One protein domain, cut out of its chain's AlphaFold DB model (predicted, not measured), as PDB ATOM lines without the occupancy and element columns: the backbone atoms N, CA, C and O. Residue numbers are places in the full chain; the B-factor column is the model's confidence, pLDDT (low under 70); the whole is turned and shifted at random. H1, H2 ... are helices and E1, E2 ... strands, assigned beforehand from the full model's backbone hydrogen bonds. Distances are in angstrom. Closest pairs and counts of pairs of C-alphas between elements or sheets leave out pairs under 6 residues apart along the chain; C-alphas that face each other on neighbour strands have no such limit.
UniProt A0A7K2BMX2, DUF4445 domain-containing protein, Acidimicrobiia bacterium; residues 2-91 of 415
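This is residues 2 to 91 of the 415 residues of the protein "DUF4445 domain-containing protein" of Acidimicrobiia bacterium (UniProt A0A7K2BMX2). One long helix, H1, runs along one side of an elongated domain, and a small sheet of E1, E3 and E2 lies along the other side, with the short helices H2 and H4 between them. H3 and the loop after it make one end of the domain, and a long link leads from there back to the sheet. The printed part has 90 residues with four named helices and three named strands, in the order H1, E1, H2, H3, E2, H4, E3; the sheet has the order E1, E3, E2 and is mixed, and the class is mixed, helices and strands. The whole is only just compact, close to loose, with a radius of gyration of the C-alphas of 14.2 A, and its C-alphas span 46 by 26 by 17 A.

H1, residues 6 to 29, touches H2, residues 45 to 52, with its residues 7 to 15 alone. The closest C-alphas are those of Thr 11 and Leu 50, 4.7 A apart, and the two lines are about perpendicular at 76 degrees. E1, residues 38 to 41, is an edge strand, parallel to the inner strand E3, residues 87 to 90, at 17 degrees, with N 39 and O 87 within hydrogen-bond range at 2.8 A. E2, residues 72 to 75, is the other edge strand, antiparallel to E3 at 154 degrees, with N 88 and O 74 at 2.8 A. H2 only grazes the sheet, with its residues 47 to 52. H3, residues 57 to 60, is close to H2 but not clearly touching, the C-alphas of Ile 46 and Leu 59 coming closest at 7.3 A. H4, residues 76 to 79, is on the sheet at a height of 7.8 A, and lies only just over E3, with 3 of its C-alphas. H1 is not on the sheet, and is close to H4 but not clearly touching, the closest C-alphas being those of Arg 15 and Val 79, 6.8 A apart. Each O i to N i+4 pair in H1 and H2 is within hydrogen-bond range; H3 and H4 are too short for such a pair.

H1 begins at C-alpha 6 (25.892, 11.388, -14.484) and ends at C-alpha 29 (37.375, -10.167, 9.926), 34.5 A away. E1, E2 and E3 are each 10.2 A long, H2 is 10.6 A, H3 5.7 A and H4 5.6 A. E3 ends at C-alpha 90 (36.300, -8.398, -13.877).

The two C-alphas farthest apart, those of Ser 30 and Ala 62, are 47.0 A apart. The printed part has no cut. The link from H3 to E2 is long, with 11 residues. The mean pLDDT of the printed part is 95.3, and no printed residue is under 70.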
ATOM      1  N   LEU A   2      21.118  11.327 -19.817       78.12
ATOM      2  CA  LEU A   2      20.267  12.534 -19.823       78.12
ATOM      3  C   LEU A   2      20.851  13.682 -18.977       78.12
ATOM      4  O   LEU A   2      20.574  14.843 -19.251       78.12
ATOM      5  N   ASN A   3      21.691  13.354 -17.990       85.44
ATOM      6  CA  ASN A   3      22.334  14.314 -17.094       85.44
ATOM      7  C   ASN A   3      23.847  14.385 -17.381       85.44
ATOM      8  O   ASN A   3      24.522  13.352 -17.263       85.44
ATOM      9  N   PRO A   4      24.399  15.564 -17.729       87.44
ATOM     10  CA  PRO A   4      25.845  15.767 -17.830       87.44
ATOM     11  C   PRO A   4      26.558  15.356 -16.531       87.44
ATOM     12  O   PRO A   4      26.068  15.647 -15.445       87.44
ATOM     13  N   GLY A   5      27.683  14.642 -16.633       88.62
ATOM     14  CA  GLY A   5      28.433  14.127 -15.473       88.62
ATOM     15  C   GLY A   5      27.788  12.935 -14.745       88.62
ATOM     16  O   GLY A   5      28.377  12.388 -13.817       88.62
ATOM     17  N   GLY A   6      26.604  12.471 -15.169       91.06
ATOM     18  CA  GLY A   6      25.892  11.388 -14.484       91.06
ATOM     19  C   GLY A   6      26.648  10.052 -14.462       91.06
ATOM     20  O   GLY A   6      26.600   9.346 -13.462       91.06
ATOM     21  N   ALA A   7      27.372   9.709 -15.533       90.12
ATOM     22  CA  ALA A   7      28.158   8.471 -15.591       90.12
ATOM     23  C   ALA A   7      29.336   8.485 -14.601       90.12
ATOM     24  O   ALA A   7      29.586   7.486 -13.927       90.12
ATOM     25  N   GLU A   8      30.017   9.625 -14.465       93.25
ATOM     26  CA  GLU A   8      31.112   9.812 -13.504       93.25
ATOM     27  C   GLU A   8      30.597   9.748 -12.065       93.25
ATOM     28  O   GLU A   8      31.180   9.056 -11.233       93.25
ATOM     29  N   ALA A   9      29.460  10.397 -11.784       95.06
ATOM     30  CA  ALA A   9      28.830  10.355 -10.468       95.06
ATOM     31  C   ALA A   9      28.428   8.924 -10.064       95.06
ATOM     32  O   ALA A   9      28.715   8.497  -8.948       95.06
ATOM     33  N   LEU A  10      27.816   8.161 -10.978       96.12
ATOM     34  CA  LEU A  10      27.445   6.762 -10.734       96.12
ATOM     35  C   LEU A  10      28.672   5.850 -10.581       96.12
ATOM     36  O   LEU A  10      28.680   4.983  -9.710       96.12
ATOM     37  N   THR A  11      29.719   6.073 -11.381       96.69
ATOM     38  CA  THR A  11      31.012   5.375 -11.262       96.69
ATOM     39  C   THR A  11      31.648   5.626  -9.894       96.69
ATOM     40  O   THR A  11      32.077   4.689  -9.223       96.69
ATOM     41  N   GLY A  12      31.677   6.886  -9.451       97.00
ATOM     42  CA  GLY A  12      32.170   7.254  -8.126       97.00
ATOM     43  C   GLY A  12      31.354   6.598  -7.012       97.00
ATOM     44  O   GLY A  12      31.935   6.018  -6.100       97.00
ATOM     45  N   ALA A  13      30.023   6.618  -7.125       97.38
ATOM     46  CA  ALA A  13      29.127   6.028  -6.135       97.38
ATOM     47  C   ALA A  13      29.325   4.510  -5.983       97.38
ATOM     48  O   ALA A  13      29.463   4.030  -4.860       97.38
ATOM     49  N   VAL A  14      29.389   3.753  -7.089       97.06
ATOM     50  CA  VAL A  14      29.582   2.293  -7.010       97.06
ATOM     51  C   VAL A  14      30.960   1.929  -6.455       97.06
ATOM     52  O   VAL A  14      31.063   1.028  -5.627       97.06
ATOM     53  N   ARG A  15      32.020   2.641  -6.859       97.56
ATOM     54  CA  ARG A  15      33.384   2.386  -6.372       97.56
ATOM     55  C   ARG A  15      33.524   2.710  -4.887       97.56
ATOM     56  O   ARG A  15      34.112   1.918  -4.161       97.56
ATOM     57  N   ALA A  16      32.940   3.824  -4.438       97.75
ATOM     58  CA  ALA A  16      32.920   4.199  -3.028       97.75
ATOM     59  C   ALA A  16      32.171   3.163  -2.178       97.75
ATOM     60  O   ALA A  16      32.711   2.707  -1.177       97.75
ATOM     61  N   ALA A  17      30.985   2.727  -2.620       97.50
ATOM     62  CA  ALA A  17      30.217   1.700  -1.918       97.50
ATOM     63  C   ALA A  17      30.973   0.362  -1.834       97.50
ATOM     64  O   ALA A  17      30.969  -0.288  -0.794       97.50
ATOM     65  N   LEU A  18      31.653  -0.054  -2.910       97.06
ATOM     66  CA  LEU A  18      32.490  -1.257  -2.889       97.06
ATOM     67  C   LEU A  18      33.679  -1.116  -1.929       97.06
ATOM     68  O   LEU A  18      33.970  -2.057  -1.191       97.06
ATOM     69  N   ASP A  19      34.366   0.031  -1.925       97.94
ATOM     70  CA  ASP A  19      35.495   0.262  -1.020       97.94
ATOM     71  C   ASP A  19      35.064   0.288   0.453       97.94
ATOM     72  O   ASP A  19      35.760  -0.278   1.300       97.94
ATOM     73  N   GLU A  20      33.909   0.889   0.753       97.88
ATOM     74  CA  GLU A  20      33.293   0.902   2.083       97.88
ATOM     75  C   GLU A  20      32.970  -0.522   2.551       97.88
ATOM     76  O   GLU A  20      33.481  -0.947   3.588       97.88
ATOM     77  N   LEU A  21      32.245  -1.303   1.738       96.50
ATOM     78  CA  LEU A  21      31.889  -2.693   2.055       96.50
ATOM     79  C   LEU A  21      33.121  -3.575   2.298       96.50
ATOM     80  O   LEU A  21      33.136  -4.394   3.217       96.50
ATOM     81  N   VAL A  22      34.180  -3.415   1.499       96.62
ATOM     82  CA  VAL A  22      35.440  -4.138   1.731       96.62
ATOM     83  C   VAL A  22      36.087  -3.706   3.050       96.62
ATOM     84  O   VAL A  22      36.636  -4.546   3.761       96.62
ATOM     85  N   GLY A  23      36.013  -2.418   3.394       96.94
ATOM     86  CA  GLY A  23      36.485  -1.891   4.674       96.94
ATOM     87  C   GLY A  23      35.782  -2.520   5.864       96.94
ATOM     88  O   GLY A  23      36.453  -3.071   6.735       96.94
ATOM     89  N   GLU A  24      34.452  -2.508   5.850       97.44
ATOM     90  CA  GLU A  24      33.622  -3.118   6.890       97.44
ATOM     91  C   GLU A  24      33.932  -4.612   7.054       97.44
ATOM     92  O   GLU A  24      34.107  -5.097   8.174       97.44
ATOM     93  N   LEU A  25      34.075  -5.349   5.946       96.19
ATOM     94  CA  LEU A  25      34.437  -6.770   5.976       96.19
ATOM     95  C   LEU A  25      35.841  -7.003   6.550       96.19
ATOM     96  O   LEU A  25      36.040  -7.935   7.328       96.19
ATOM     97  N   CYS A  26      36.818  -6.163   6.194       97.00
ATOM     98  CA  CYS A  26      38.164  -6.208   6.765       97.00
ATOM     99  C   CYS A  26      38.152  -5.976   8.281       97.00
ATOM    100  O   CYS A  26      38.830  -6.701   9.012       97.00
ATOM    101  N   GLU A  27      37.376  -5.001   8.756       97.12
ATOM    102  CA  GLU A  27      37.223  -4.705  10.183       97.12
ATOM    103  C   GLU A  27      36.577  -5.874  10.931       97.12
ATOM    104  O   GLU A  27      37.135  -6.358  11.918       97.12
ATOM    105  N   GLN A  28      35.461  -6.398  10.414       97.06
ATOM    106  CA  GLN A  28      34.767  -7.554  10.989       97.06
ATOM    107  C   GLN A  28      35.662  -8.799  11.044       97.06
ATOM    108  O   GLN A  28      35.661  -9.524  12.039       97.06
ATOM    109  N   ALA A  29      36.456  -9.036   9.997       96.81
ATOM    110  CA  ALA A  29      37.375 -10.167   9.926       96.81
ATOM    111  C   ALA A  29      38.698  -9.934  10.679       96.81
ATOM    112  O   ALA A  29      39.501 -10.862  10.784       96.81
ATOM    113  N   SER A  30      38.954  -8.721  11.186       97.31
ATOM    114  CA  SER A  30      40.253  -8.321  11.749       97.31
ATOM    115  C   SER A  30      41.430  -8.565  10.784       97.31
ATOM    116  O   SER A  30      42.509  -9.008  11.184       97.31
ATOM    117  N   VAL A  31      41.229  -8.275   9.493       97.19
ATOM    118  CA  VAL A  31      42.221  -8.442   8.419       97.19
ATOM    119  C   VAL A  31      42.621  -7.079   7.861       97.19
ATOM    120  O   VAL A  31      41.779  -6.285   7.458       97.19
ATOM    121  N   ALA A  32      43.926  -6.811   7.779       97.38
ATOM    122  CA  ALA A  32      44.425  -5.594   7.146       97.38
ATOM    123  C   ALA A  32      44.146  -5.603   5.633       97.38
ATOM    124  O   ALA A  32      44.414  -6.594   4.955       97.38
ATOM    125  N   ARG A  33      43.708  -4.467   5.074       96.81
ATOM    126  CA  ARG A  33      43.480  -4.286   3.621       96.81
ATOM    127  C   ARG A  33      44.693  -4.662   2.757       96.81
ATOM    128  O   ARG A  33      44.537  -5.127   1.635       96.81
ATOM    129  N   THR A  34      45.909  -4.508   3.282       97.19
ATOM    130  CA  THR A  34      47.167  -4.899   2.619       97.19
ATOM    131  C   THR A  34      47.349  -6.412   2.469       97.19
ATOM    132  O   THR A  34      48.198  -6.831   1.687       97.19
ATOM    133  N   HIS A  35      46.579  -7.226   3.196       96.94
ATOM    134  CA  HIS A  35      46.581  -8.687   3.078       96.94
ATOM    135  C   HIS A  35      45.613  -9.196   1.999       96.94
ATOM    136  O   HIS A  35      45.570 -10.396   1.727       96.94
ATOM    137  N   LEU A  36      44.827  -8.312   1.379       96.94
ATOM    138  CA  LEU A  36      43.983  -8.670   0.245       96.94
ATOM    139  C   LEU A  36      44.806  -8.593  -1.046       96.94
ATOM    140  O   LEU A  36      45.342  -7.543  -1.398       96.94
ATOM    141  N   HIS A  37      44.907  -9.725  -1.745       96.94
ATOM    142  CA  HIS A  37      45.748  -9.885  -2.940       96.94
ATOM    143  C   HIS A  37      44.959 -10.010  -4.246       96.94
ATOM    144  O   HIS A  37      45.519  -9.857  -5.337       96.94
ATOM    145  N   GLU A  38      43.661 -10.282  -4.165       97.12
ATOM    146  CA  GLU A  38      42.839 -10.463  -5.350       97.12
ATOM    147  C   GLU A  38      41.374 -10.120  -5.081       97.12
ATOM    148  O   GLU A  38      40.827 -10.461  -4.033       97.12
ATOM    149  N   VAL A  39      40.752  -9.451  -6.049       97.69
ATOM    150  CA  VAL A  39      39.333  -9.100  -6.075       97.69
ATOM    151  C   VAL A  39      38.749  -9.589  -7.393       97.69
ATOM    152  O   VAL A  39      39.306  -9.338  -8.463       97.69
ATOM    153  N   VAL A  40      37.609 -10.270  -7.317       98.44
ATOM    154  CA  VAL A  40      36.803 -10.632  -8.484       98.44
ATOM    155  C   VAL A  40      35.510  -9.837  -8.458       98.44
ATOM    156  O   VAL A  40      34.822  -9.826  -7.441       98.44
ATOM    157  N   ILE A  41      35.169  -9.210  -9.584       98.00
ATOM    158  CA  ILE A  41      33.901  -8.503  -9.764       98.00
ATOM    159  C   ILE A  41      33.103  -9.168 -10.885       98.00
ATOM    160  O   ILE A  41      33.614  -9.439 -11.976       98.00
ATOM    161  N   VAL A  42      31.832  -9.418 -10.591       97.50
ATOM    162  CA  VAL A  42      30.798  -9.883 -11.517       97.50
ATOM    163  C   VAL A  42      29.598  -8.950 -11.363       97.50
ATOM    164  O   VAL A  42      29.372  -8.402 -10.284       97.50
ATOM    165  N   GLY A  43      28.840  -8.745 -12.429       95.12
ATOM    166  CA  GLY A  43      27.674  -7.872 -12.407       95.12
ATOM    167  C   GLY A  43      27.061  -7.723 -13.787       95.12
ATOM    168  O   GLY A  43      27.693  -8.059 -14.797       95.12
ATOM    169  N   ASN A  44      25.840  -7.195 -13.815       95.00
ATOM    170  CA  ASN A  44      25.155  -6.900 -15.060       95.00
ATOM    171  C   ASN A  44      25.964  -5.880 -15.888       95.00
ATOM    172  O   ASN A  44      26.836  -5.186 -15.348       95.00
ATOM    173  N   PRO A  45      25.687  -5.740 -17.193       95.69
ATOM    174  CA  PRO A  45      26.489  -4.899 -18.076       95.69
ATOM    175  C   PRO A  45      26.620  -3.443 -17.623       95.69
ATOM    176  O   PRO A  45      27.691  -2.857 -17.779       95.69
ATOM    177  N   ILE A  46      25.581  -2.867 -17.009       95.00
ATOM    178  CA  ILE A  46      25.612  -1.489 -16.501       95.00
ATOM    179  C   ILE A  46      26.590  -1.388 -15.329       95.00
ATOM    180  O   ILE A  46      27.490  -0.550 -15.353       95.00
ATOM    181  N   MET A  47      26.462  -2.269 -14.333       95.44
ATOM    182  CA  MET A  47      27.353  -2.294 -13.167       95.44
ATOM    183  C   MET A  47      28.802  -2.600 -13.560       95.44
ATOM    184  O   MET A  47      29.725  -1.971 -13.046       95.44
ATOM    185  N   HIS A  48      28.995  -3.503 -14.526       96.94
ATOM    186  CA  HIS A  48      30.291  -3.811 -15.129       96.94
ATOM    187  C   HIS A  48      30.939  -2.574 -15.768       96.94
ATOM    188  O   HIS A  48      32.116  -2.297 -15.547       96.94
ATOM    189  N   HIS A  49      30.181  -1.801 -16.551       97.25
ATOM    190  CA  HIS A  49      30.710  -0.599 -17.195       97.25
ATOM    191  C   HIS A  49      31.019   0.490 -16.165       97.25
ATOM    192  O   HIS A  49      32.122   1.033 -16.173       97.25
ATOM    193  N   LEU A  50      30.104   0.741 -15.225       96.88
ATOM    194  CA  LEU A  50      30.290   1.748 -14.181       96.88
ATOM    195  C   LEU A  50      31.505   1.451 -13.297       96.88
ATOM    196  O   LEU A  50      32.312   2.344 -13.065       96.88
ATOM    197  N   VAL A  51      31.702   0.208 -12.842       97.12
ATOM    198  CA  VAL A  51      32.866  -0.106 -11.994       97.12
ATOM    199  C   VAL A  51      34.188   0.077 -12.748       97.12
ATOM    200  O   VAL A  51      35.170   0.542 -12.170       97.12
ATOM    201  N   LEU A  52      34.209  -0.192 -14.057       97.06
ATOM    202  CA  LEU A  52      35.367   0.031 -14.927       97.06
ATOM    203  C   LEU A  52      35.528   1.495 -15.375       97.06
ATOM    204  O   LEU A  52      36.569   1.842 -15.926       97.06
ATOM    205  N   GLY A  53      34.550   2.365 -15.103       95.88
ATOM    206  CA  GLY A  53      34.538   3.750 -15.583       95.88
ATOM    207  C   GLY A  53      34.282   3.876 -17.089       95.88
ATOM    208  O   GLY A  53      34.688   4.860 -17.703       95.88
ATOM    209  N   LEU A  54      33.638   2.876 -17.694       95.38
ATOM    210  CA  LEU A  54      33.214   2.873 -19.094       95.38
ATOM    211  C   LEU A  54      31.829   3.520 -19.231       95.38
ATOM    212  O   LEU A  54      30.988   3.378 -18.345       95.38
ATOM    213  N   ASP A  55      31.564   4.189 -20.358       92.12
ATOM    214  CA  ASP A  55      30.257   4.804 -20.629       92.12
ATOM    215  C   ASP A  55      29.172   3.729 -20.847       92.12
ATOM    216  O   ASP A  55      29.251   2.979 -21.824       92.12
ATOM    217  N   PRO A  56      28.132   3.652 -19.989       93.19
ATOM    218  CA  PRO A  56      27.038   2.704 -20.168       93.19
ATOM    219  C   PRO A  56      25.950   3.219 -21.125       93.19
ATOM    220  O   PRO A  56      25.003   2.487 -21.401       93.19
ATOM    221  N   THR A  57      26.026   4.461 -21.631       91.88
ATOM    222  CA  THR A  57      24.974   5.062 -22.478       91.88
ATOM    223  C   THR A  57      24.563   4.182 -23.668       91.88
ATOM    224  O   THR A  57      23.354   4.055 -23.892       91.88
ATOM    225  N   PRO A  58      25.486   3.535 -24.412       92.69
ATOM    226  CA  PRO A  58      25.115   2.671 -25.534       92.69
ATOM    227  C   PRO A  58      24.285   1.438 -25.145       92.69
ATOM    228  O   PRO A  58      23.633   0.861 -26.009       92.69
ATOM    229  N   LEU A  59      24.259   1.051 -23.864       91.56
ATOM    230  CA  LEU A  59      23.437  -0.056 -23.359       91.56
ATOM    231  C   LEU A  59      21.952   0.308 -23.244       91.56
ATOM    232  O   LEU A  59      21.122  -0.579 -23.116       91.56
ATOM    233  N   GLY A  60      21.600   1.597 -23.301       89.12
ATOM    234  CA  GLY A  60      20.207   2.054 -23.243       89.12
ATOM    235  C   GLY A  60      19.502   2.126 -24.601       89.12
ATOM    236  O   GLY A  60      18.320   2.462 -24.647       89.12
ATOM    237  N   ALA A  61      20.203   1.864 -25.707       87.44
ATOM    238  CA  ALA A  61      19.651   1.972 -27.053       87.44
ATOM    239  C   ALA A  61      20.136   0.827 -27.942       87.44
ATOM    240  O   ALA A  61      21.315   0.478 -27.925       87.44
ATOM    241  N   ALA A  62      19.239   0.272 -28.761       85.25
ATOM    242  CA  ALA A  62      19.604  -0.753 -29.732       85.25
ATOM    243  C   ALA A  62      20.760  -0.251 -30.628       85.25
ATOM    244  O   ALA A  62      20.701   0.885 -31.109       85.25
ATOM    245  N   PRO A  63      21.810  -1.061 -30.863       88.00
ATOM    246  CA  PRO A  63      21.891  -2.508 -30.634       88.00
ATOM    247  C   PRO A  63      22.478  -2.940 -29.269       88.00
ATOM    248  O   PRO A  63      22.936  -4.075 -29.145       88.00
ATOM    249  N   PHE A  64      22.445  -2.075 -28.247       90.50
ATOM    250  CA  PHE A  64      22.876  -2.365 -26.868       90.50
ATOM    251  C   PHE A  64      24.364  -2.739 -26.779       90.50
ATOM    252  O   PHE A  64      24.755  -3.775 -26.237       90.50
ATOM    253  N   THR A  65      25.210  -1.917 -27.398       91.56
ATOM    254  CA  THR A  65      26.629  -2.224 -27.612       91.56
ATOM    255  C   THR A  65      27.434  -2.146 -26.314       91.56
ATOM    256  O   THR A  65      27.436  -1.119 -25.643       91.56
ATOM    257  N   LEU A  66      28.180  -3.208 -26.002       94.06
ATOM    258  CA  LEU A  66      29.180  -3.215 -24.930       94.06
ATOM    259  C   LEU A  66      30.445  -2.471 -25.383       94.06
ATOM    260  O   LEU A  66      30.945  -2.732 -26.478       94.06
ATOM    261  N   ALA A  67      30.993  -1.603 -24.529       95.31
ATOM    262  CA  ALA A  67      32.314  -1.009 -24.744       95.31
ATOM    263  C   ALA A  67      33.432  -2.034 -24.499       95.31
ATOM    264  O   ALA A  67      34.413  -2.073 -25.235       95.31
ATOM    265  N   GLU A  68      33.246  -2.892 -23.494       95.94
ATOM    266  CA  GLU A  68      34.108  -4.037 -23.225       95.94
ATOM    267  C   GLU A  68      33.247  -5.268 -22.941       95.94
ATOM    268  O   GLU A  68      32.307  -5.223 -22.142       95.94
ATOM    269  N   ARG A  69      33.570  -6.367 -23.625       94.94
ATOM    270  CA  ARG A  69      32.889  -7.660 -23.485       94.94
ATOM    271  C   ARG A  69      33.775  -8.687 -22.786       94.94
ATOM    272  O   ARG A  69      33.259  -9.563 -22.101       94.94
ATOM    273  N   ARG A  70      35.092  -8.611 -22.977       97.12
ATOM    274  CA  ARG A  70      36.064  -9.574 -22.454       97.12
ATOM    275  C   ARG A  70      36.352  -9.301 -20.984       97.12
ATOM    276  O   ARG A  70      36.051  -8.239 -20.452       97.12
ATOM    277  N   SER A  71      36.979 -10.273 -20.330       97.44
ATOM    278  CA  SER A  71      37.436 -10.095 -18.957       97.44
ATOM    279  C   SER A  71      38.489  -8.990 -18.868       97.44
ATOM    280  O   SER A  71      39.415  -8.965 -19.687       97.44
ATOM    281  N   VAL A  72      38.432  -8.172 -17.820       98.00
ATOM    282  CA  VAL A  72      39.427  -7.126 -17.548       98.00
ATOM    283  C   VAL A  72      40.321  -7.541 -16.386       98.00
ATOM    284  O   VAL A  72      39.860  -8.103 -15.391       98.00
ATOM    285  N   ARG A  73      41.621  -7.260 -16.509       97.56
ATOM    286  CA  ARG A  73      42.616  -7.433 -15.444       97.56
ATOM    287  C   ARG A  73      43.282  -6.091 -15.173       97.56
ATOM    288  O   ARG A  73      43.792  -5.481 -16.106       97.56
ATOM    289  N   ALA A  74      43.282  -5.660 -13.919       96.75
ATOM    290  CA  ALA A  74      43.848  -4.379 -13.489       96.75
ATOM    291  C   ALA A  74      44.377  -4.474 -12.047       96.75
ATOM    292  O   ALA A  74      44.277  -5.532 -11.420       96.75
ATOM    293  N   GLY A  75      44.934  -3.391 -11.506       97.69
ATOM    294  CA  GLY A  75      45.083  -3.231 -10.063       97.69
ATOM    295  C   GLY A  75      43.756  -2.798  -9.437       97.69
ATOM    296  O   GLY A  75      42.993  -2.045 -10.038       97.69
ATOM    297  N   ALA A  76      43.465  -3.236  -8.211       97.25
ATOM    298  CA  ALA A  76      42.258  -2.793  -7.504       97.25
ATOM    299  C   ALA A  76      42.243  -1.264  -7.276       97.25
ATOM    300  O   ALA A  76      41.191  -0.629  -7.326       97.25
ATOM    301  N   VAL A  77      43.425  -0.659  -7.123       97.06
ATOM    302  CA  VAL A  77      43.592   0.798  -7.003       97.06
ATOM    303  C   VAL A  77      43.172   1.564  -8.262       97.06
ATOM    304  O   VAL A  77      42.706   2.696  -8.146       97.06
ATOM    305  N   ASP A  78      43.243   0.947  -9.447       95.12
ATOM    306  CA  ASP A  78      42.863   1.582 -10.720       95.12
ATOM    307  C   ASP A  78      41.344   1.807 -10.816       95.12
ATOM    308  O   ASP A  78      40.864   2.683 -11.541       95.12
ATOM    309  N   VAL A  79      40.573   1.036 -10.043       94.62
ATOM    310  CA  VAL A  79      39.118   1.175  -9.915       94.62
ATOM    311  C   VAL A  79      38.703   1.832  -8.598       94.62
ATOM    312  O   VAL A  79      37.543   1.753  -8.209       94.62
ATOM    313  N   GLY A  80      39.627   2.511  -7.913       94.06
ATOM    314  CA  GLY A  80      39.321   3.276  -6.703       94.06
ATOM    315  C   GLY A  80      39.097   2.435  -5.444       94.06
ATOM    316  O   GLY A  80      38.560   2.965  -4.478       94.06
ATOM    317  N   LEU A  81      39.510   1.162  -5.430       96.38
ATOM    318  CA  LEU A  81      39.520   0.351  -4.211       96.38
ATOM    319  C   LEU A  81      40.856   0.537  -3.484       96.38
ATOM    320  O   LEU A  81      41.927   0.327  -4.063       96.38
ATOM    321  N   ASN A  82      40.813   0.887  -2.199       96.56
ATOM    322  CA  ASN A  82      41.990   1.074  -1.351       96.56
ATOM    323  C   ASN A  82      42.568  -0.283  -0.910       96.56
ATOM    324  O   ASN A  82      42.481  -0.685   0.253       96.56
ATOM    325  N   LEU A  83      43.124  -1.001  -1.889       96.88
ATOM    326  CA  LEU A  83      43.689  -2.345  -1.786       96.88
ATOM    327  C   LEU A  83      45.014  -2.400  -2.571       96.88
ATOM    328  O   LEU A  83      45.066  -2.934  -3.681       96.88
ATOM    329  N   PRO A  84      46.109  -1.837  -2.029       94.81
ATOM    330  CA  PRO A  84      47.336  -1.581  -2.791       94.81
ATOM    331  C   PRO A  84      48.070  -2.840  -3.272       94.81
ATOM    332  O   PRO A  84      48.917  -2.745  -4.154       94.81
ATOM    333  N   GLN A  85      47.774  -4.007  -2.693       96.62
ATOM    334  CA  GLN A  85      48.377  -5.294  -3.064       96.62
ATOM    335  C   GLN A  85      47.435  -6.178  -3.891       96.62
ATOM    336  O   GLN A  85      47.823  -7.285  -4.274       96.62
ATOM    337  N   ALA A  86      46.205  -5.720  -4.152       97.81
ATOM    338  CA  ALA A  86      45.195  -6.530  -4.803       97.81
ATOM    339  C   ALA A  86      45.206  -6.361  -6.323       97.81
ATOM    340  O   ALA A  86      45.110  -5.256  -6.861       97.81
ATOM    341  N   SER A  87      45.244  -7.495  -7.016       97.75
ATOM    342  CA  SER A  87      44.850  -7.574  -8.421       97.75
ATOM    343  C   SER A  87      43.326  -7.605  -8.551       97.75
ATOM    344  O   SER A  87      42.626  -8.131  -7.689       97.75
ATOM    345  N   LEU A  88      42.810  -7.042  -9.636       98.06
ATOM    346  CA  LEU A  88      41.400  -7.048  -9.991       98.06
ATOM    347  C   LEU A  88      41.183  -7.944 -11.208       98.06
ATOM    348  O   LEU A  88      41.890  -7.828 -12.212       98.06
ATOM    349  N   TYR A  89      40.157  -8.786 -11.138       98.56
ATOM    350  CA  TYR A  89      39.597  -9.494 -12.280       98.56
ATOM    351  C   TYR A  89      38.108  -9.176 -12.402       98.56
ATOM    352  O   TYR A  89      37.325  -9.491 -11.509       98.56
ATOM    353  N   VAL A  90      37.710  -8.582 -13.523       98.38
ATOM    354  CA  VAL A  90      36.300  -8.398 -13.877       98.38
ATOM    355  C   VAL A  90      35.943  -9.444 -14.923       98.38
ATOM    356  O   VAL A  90      36.624  -9.562 -15.944       98.38
ATOM    357  N   ALA A  91      34.923 -10.249 -14.637       98.38
ATOM    358  CA  ALA A  91      34.484 -11.323 -15.524       98.38
ATOM    359  C   ALA A  91      33.832 -10.771 -16.813       98.38
ATOM    360  O   ALA A  91      33.329  -9.648 -16.809       98.38
TER     361      ALA A  91